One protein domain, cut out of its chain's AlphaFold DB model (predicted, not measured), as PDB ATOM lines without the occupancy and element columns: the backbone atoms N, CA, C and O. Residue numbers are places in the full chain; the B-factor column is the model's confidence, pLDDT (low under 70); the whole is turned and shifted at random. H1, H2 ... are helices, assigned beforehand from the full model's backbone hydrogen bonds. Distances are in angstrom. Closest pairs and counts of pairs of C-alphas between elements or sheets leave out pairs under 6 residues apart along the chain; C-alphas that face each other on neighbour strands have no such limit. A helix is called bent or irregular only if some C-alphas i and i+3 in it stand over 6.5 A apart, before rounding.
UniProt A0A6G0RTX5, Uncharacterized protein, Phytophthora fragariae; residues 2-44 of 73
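AT A GLANCE: This is residues 2 to 44 of the 73 residues of an uncharacterized protein of Phytophthora fragariae (UniProt A0A6G0RTX5). The longest helix, H2, and H1 make a loose, narrow V, meeting near H2's first residues; residues 14 to 21 fold back past H1, from its last residue to the first residue of H2, and residues 37 to 44, with short H3, stick out beyond H2's last residues. The 43 printed residues hold three named helices, H1, H2, H3 in chain order, and no named strand: all helix. The whole is only just compact, close to loose, with a radius of gyration of the C-alphas of 11.0 A and spans of 33 by 19 by 12 A.

HOW THE PARTS SIT: H2, residues 22 to 35, touches H1, residues 3 to 13, with residues 22 to 25 alone; their closest C-alphas, of Ile 25 and Ala 7, are 6.7 A apart. They run the same way at a shallow tilt of 32 degrees, only just short of steep. H3, residues 38 to 41, is close to H2 but not clearly touching; their closest C-alphas, of Thr 34 and Tyr 40, are 6.6 A apart. H1 and H3 are apart. Every O i to N i+4 pair is within hydrogen-bond range in H1, 8 of 10 in H2; H3 is too short for one.

IN THESE COORDINATES: H2 spans 18.0 A from C-alpha 22 at (244.798, 227.763, 173.463) and is irregular: C-alphas 30 and 33 are 7.8 A apart. H1 spans 15.2 A from C-alpha 3 at (246.605, 233.865, 170.262). H3 spans 5.4 A and ends at C-alpha 41 at (237.273, 213.404, 155.061).

THE WHOLE: The two C-alphas farthest apart, of Thr 2 and Ile 44, are 34.8 A apart. The printed part has no cut and no long link; residues 40 to 44 have pLDDT under 70.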
ATOM      1  N   THR A   2     248.499 237.110 167.105       90.75
ATOM      2  CA  THR A   2     248.208 236.883 168.523       90.75
ATOM      3  C   THR A   2     247.442 235.572 168.709       90.75
ATOM      4  O   THR A   2     246.906 234.996 167.763       90.75
ATOM      5  N   GLN A   3     247.356 235.082 169.945       86.88
ATOM      6  CA  GLN A   3     246.605 233.865 170.262       86.88
ATOM      7  C   GLN A   3     245.119 233.966 169.886       86.88
ATOM      8  O   GLN A   3     244.523 232.986 169.441       86.88
ATOM      9  N   HIS A   4     244.522 235.145 170.058       88.56
ATOM     10  CA  HIS A   4     243.127 235.383 169.702       88.56
ATOM     11  C   HIS A   4     242.926 235.358 168.183       88.56
ATOM     12  O   HIS A   4     242.003 234.708 167.690       88.56
ATOM     13  N   GLU A   5     243.840 235.983 167.437       92.19
ATOM     14  CA  GLU A   5     243.855 235.931 165.972       92.19
ATOM     15  C   GLU A   5     244.021 234.493 165.472       92.19
ATOM     16  O   GLU A   5     243.313 234.071 164.560       92.19
ATOM     17  N   LEU A   6     244.899 233.711 166.107       90.94
ATOM     18  CA  LEU A   6     245.115 232.307 165.767       90.94
ATOM     19  C   LEU A   6     243.856 231.467 166.021       90.94
ATOM     20  O   LEU A   6     243.476 230.654 165.182       90.94
ATOM     21  N   ALA A   7     243.162 231.698 167.138       90.31
ATOM     22  CA  ALA A   7     241.902 231.027 167.447       90.31
ATOM     23  C   ALA A   7     240.806 231.356 166.419       90.31
ATOM     24  O   ALA A   7     240.069 230.465 165.987       90.31
ATOM     25  N   ALA A   8     240.708 232.625 166.015       92.56
ATOM     26  CA  ALA A   8     239.760 233.085 165.003       92.56
ATOM     27  C   ALA A   8     240.073 232.497 163.620       92.56
ATOM     28  O   ALA A   8     239.167 232.022 162.933       92.56
ATOM     29  N   TRP A   9     241.352 232.454 163.245       92.12
ATOM     30  CA  TRP A   9     241.798 231.844 161.998       92.12
ATOM     31  C   TRP A   9     241.496 230.346 161.967       92.12
ATOM     32  O   TRP A   9     240.801 229.898 161.062       92.12
ATOM     33  N   VAL A  10     241.886 229.589 163.001       90.94
ATOM     34  CA  VAL A  10     241.590 228.145 163.094       90.94
ATOM     35  C   VAL A  10     240.085 227.884 163.024       90.94
ATOM     36  O   VAL A  10     239.653 226.956 162.341       90.94
ATOM     37  N   LYS A  11     239.269 228.710 163.692       92.38
ATOM     38  CA  LYS A  11     237.806 228.606 163.622       92.38
ATOM     39  C   LYS A  11     237.302 228.746 162.184       92.38
ATOM     40  O   LYS A  11     236.471 227.944 161.770       92.38
ATOM     41  N   SER A  12     237.788 229.748 161.454       90.19
ATOM     42  CA  SER A  12     237.386 230.016 160.071       90.19
ATOM     43  C   SER A  12     237.847 228.903 159.125       90.19
ATOM     44  O   SER A  12     237.029 228.294 158.438       90.19
ATOM     45  N   THR A  13     239.135 228.557 159.166       88.56
ATOM     46  CA  THR A  13     239.762 227.558 158.285       88.56
ATOM     47  C   THR A  13     239.161 226.166 158.443       88.56
ATOM     48  O   THR A  13     239.035 225.437 157.465       88.56
ATOM     49  N   LEU A  14     238.780 225.784 159.666       84.62
ATOM     50  CA  LEU A  14     238.191 224.475 159.965       84.62
ATOM     51  C   LEU A  14     236.659 224.511 160.093       84.62
ATOM     52  O   LEU A  14     236.063 223.523 160.516       84.62
ATOM     53  N   MET A  15     236.022 225.644 159.778       87.88
ATOM     54  CA  MET A  15     234.569 225.847 159.875       87.88
ATOM     55  C   MET A  15     233.978 225.439 161.243       87.88
ATOM     56  O   MET A  15     232.913 224.824 161.337       87.88
ATOM     57  N   LEU A  16     234.671 225.769 162.338       86.75
ATOM     58  CA  LEU A  16     234.254 225.402 163.695       86.75
ATOM     59  C   LEU A  16     233.159 226.336 164.221       86.75
ATOM     60  O   LEU A  16     233.193 227.553 164.036       86.75
ATOM     61  N   LYS A  17     232.225 225.783 165.004       89.25
ATOM     62  CA  LYS A  17     231.157 226.571 165.650       89.25
ATOM     63  C   LYS A  17     231.702 227.610 166.637       89.25
ATOM     64  O   LYS A  17     231.212 228.738 166.694       89.25
ATOM     65  N   ARG A  18     232.739 227.257 167.401       89.00
ATOM     66  CA  ARG A  18     233.352 228.107 168.433       89.00
ATOM     67  C   ARG A  18     234.864 228.174 168.247       89.00
ATOM     68  O   ARG A  18     235.462 227.233 167.734       89.00
ATOM     69  N   ALA A  19     235.463 229.285 168.677       90.44
ATOM     70  CA  ALA A  19     236.910 229.408 168.742       90.44
ATOM     71  C   ALA A  19     237.482 228.383 169.747       90.44
ATOM     72  O   ALA A  19     236.961 228.285 170.864       90.44
ATOM     73  N   PRO A  20     238.500 227.602 169.356       87.94
ATOM     74  CA  PRO A  20     239.121 226.617 170.232       87.94
ATOM     75  C   PRO A  20     239.950 227.277 171.343       87.94
ATOM     76  O   PRO A  20     240.414 228.409 171.211       87.94
ATOM     77  N   ALA A  21     240.147 226.547 172.443       91.25
ATOM     78  CA  ALA A  21     241.029 226.964 173.529       91.25
ATOM     79  C   ALA A  21     242.506 226.919 173.097       91.25
ATOM     80  O   ALA A  21     242.866 226.199 172.167       91.25
ATOM     81  N   GLN A  22     243.373 227.648 173.803       85.38
ATOM     82  CA  GLN A  22     244.798 227.763 173.463       85.38
ATOM     83  C   GLN A  22     245.510 226.420 173.326       85.38
ATOM     84  O   GLN A  22     246.192 226.172 172.337       85.38
ATOM     85  N   THR A  23     245.333 225.558 174.324       88.38
ATOM     86  CA  THR A  23     245.949 224.228 174.374       88.38
ATOM     87  C   THR A  23     245.508 223.392 173.176       88.38
ATOM     88  O   THR A  23     246.326 222.775 172.501       88.38
ATOM     89  N   THR A  24     244.225 223.487 172.828       88.00
ATOM     90  CA  THR A  24     243.626 222.812 171.677       88.00
ATOM     91  C   THR A  24     244.126 223.359 170.340       88.00
ATOM     92  O   THR A  24     244.263 222.592 169.393       88.00
ATOM     93  N   ILE A  25     244.433 224.658 170.233       89.12
ATOM     94  CA  ILE A  25     244.984 225.247 169.002       89.12
ATOM     95  C   ILE A  25     246.317 224.588 168.644       89.12
ATOM     96  O   ILE A  25     246.506 224.195 167.494       89.12
ATOM     97  N   CYS A  26     247.219 224.408 169.612       88.44
ATOM     98  CA  CYS A  26     248.498 223.741 169.366       88.44
ATOM     99  C   CYS A  26     248.307 222.302 168.867       88.44
ATOM    100  O   CYS A  26     248.970 221.887 167.915       88.44
ATOM    101  N   ASP A  27     247.385 221.555 169.471       89.62
ATOM    102  CA  ASP A  27     247.095 220.176 169.070       89.62
ATOM    103  C   ASP A  27     246.459 220.087 167.679       89.62
ATOM    104  O   ASP A  27     246.800 219.194 166.898       89.62
ATOM    105  N   ILE A  28     245.578 221.034 167.344       87.75
ATOM    106  CA  ILE A  28     244.979 221.160 166.013       87.75
ATOM    107  C   ILE A  28     246.061 221.436 164.974       87.75
ATOM    108  O   ILE A  28     246.116 220.742 163.963       87.75
ATOM    109  N   LEU A  29     246.938 222.411 165.221       86.94
ATOM    110  CA  LEU A  29     247.977 222.801 164.266       86.94
ATOM    111  C   LEU A  29     248.957 221.656 163.992       86.94
ATOM    112  O   LEU A  29     249.291 221.406 162.837       86.94
ATOM    113  N   LYS A  30     249.334 220.887 165.022       89.88
ATOM    114  CA  LYS A  30     250.167 219.678 164.867       89.88
ATOM    115  C   LYS A  30     249.524 218.610 163.979       89.88
ATOM    116  O   LYS A  30     250.234 217.801 163.393       89.88
ATOM    117  N   ARG A  31     248.192 218.574 163.904       86.31
ATOM    118  CA  ARG A  31     247.416 217.554 163.179       86.31
ATOM    119  C   ARG A  31     246.708 218.111 161.945       86.31
ATOM    120  O   ARG A  31     245.944 217.384 161.314       86.31
ATOM    121  N   VAL A  32     246.940 219.375 161.589       86.38
ATOM    122  CA  VAL A  32     246.128 220.080 160.589       86.38
ATOM    123  C   VAL A  32     246.258 219.450 159.205       86.38
ATOM    124  O   VAL A  32     245.261 219.318 158.505       86.38
ATOM    125  N   SER A  33     247.454 218.969 158.850       83.81
ATOM    126  CA  SER A  33     247.710 218.243 157.601       83.81
ATOM    127  C   SER A  33     246.916 216.939 157.526       83.81
ATOM    128  O   SER A  33     246.376 216.605 156.479       83.81
ATOM    129  N   THR A  34     246.791 216.226 158.647       84.88
ATOM    130  CA  THR A  34     245.962 215.022 158.747       84.88
ATOM    131  C   THR A  34     244.481 215.366 158.643       84.88
ATOM    132  O   THR A  34     243.776 214.719 157.877       84.88
ATOM    133  N   ILE A  35     244.012 216.393 159.359       80.25
ATOM    134  CA  ILE A  35     242.605 216.836 159.340       80.25
ATOM    135  C   ILE A  35     242.179 217.261 157.929       80.25
ATOM    136  O   ILE A  35     241.072 216.950 157.504       80.25
ATOM    137  N   MET A  36     243.067 217.948 157.209       80.00
ATOM    138  CA  MET A  36     242.845 218.428 155.841       80.00
ATOM    139  C   MET A  36     243.138 217.382 154.765       80.00
ATOM    140  O   MET A  36     242.918 217.640 153.584       80.00
ATOM    141  N   SER A  37     243.654 216.209 155.139       81.88
ATOM    142  CA  SER A  37     243.917 215.152 154.168       81.88
ATOM    143  C   SER A  37     242.606 214.591 153.622       81.88
ATOM    144  O   SER A  37     241.649 214.371 154.369       81.88
ATOM    145  N   THR A  38     242.585 214.283 152.325       72.88
ATOM    146  CA  THR A  38     241.437 213.647 151.662       72.88
ATOM    147  C   THR A  38     241.013 212.369 152.389       72.88
ATOM    148  O   THR A  38     239.829 212.152 152.614       72.88
ATOM    149  N   ASN A  39     241.986 211.601 152.894       72.00
ATOM    150  CA  ASN A  39     241.767 210.361 153.644       72.00
ATOM    151  C   ASN A  39     240.994 210.542 154.964       72.00
ATOM    152  O   ASN A  39     240.352 209.602 155.423       72.00
ATOM    153  N   TYR A  40     241.083 211.711 155.610       68.56
ATOM    154  CA  TYR A  40     240.369 211.984 156.864       68.56
ATOM    155  C   TYR A  40     238.899 212.361 156.621       68.56
ATOM    156  O   TYR A  40     238.033 212.036 157.436       68.56
ATOM    157  N   GLY A  41     238.624 213.052 155.508       61.09
ATOM    158  CA  GLY A  41     237.273 213.404 155.061       61.09
ATOM    159  C   GLY A  41     236.566 212.269 154.319       61.09
ATOM    160  O   GLY A  41     235.332 212.186 154.346       61.09
ATOM    161  N   ASP A  42     237.338 211.371 153.706       59.81
ATOM    162  CA  ASP A  42     236.822 210.123 153.183       59.81
ATOM    163  C   ASP A  42     236.203 209.330 154.320       59.81
ATOM    164  O   ASP A  42     236.701 209.265 155.440       59.81
ATOM    165  N   LYS A  43     235.036 208.775 154.020       53.91
ATOM    166  CA  LYS A  43     234.002 208.297 154.939       53.91
ATOM    167  C   LYS A  43     234.410 207.082 155.784       53.91
ATOM    168  O   LYS A  43     233.536 206.367 156.272       53.91
ATOM    169  N   ILE A  44     235.698 206.904 156.068       54.81
ATOM    170  CA  ILE A  44     236.248 206.188 157.220       54.81
ATOM    171  C   ILE A  44     235.909 206.972 158.502       54.81
ATOM    172  O   ILE A  44     236.732 207.227 159.381       54.81
TER     173      ILE A  44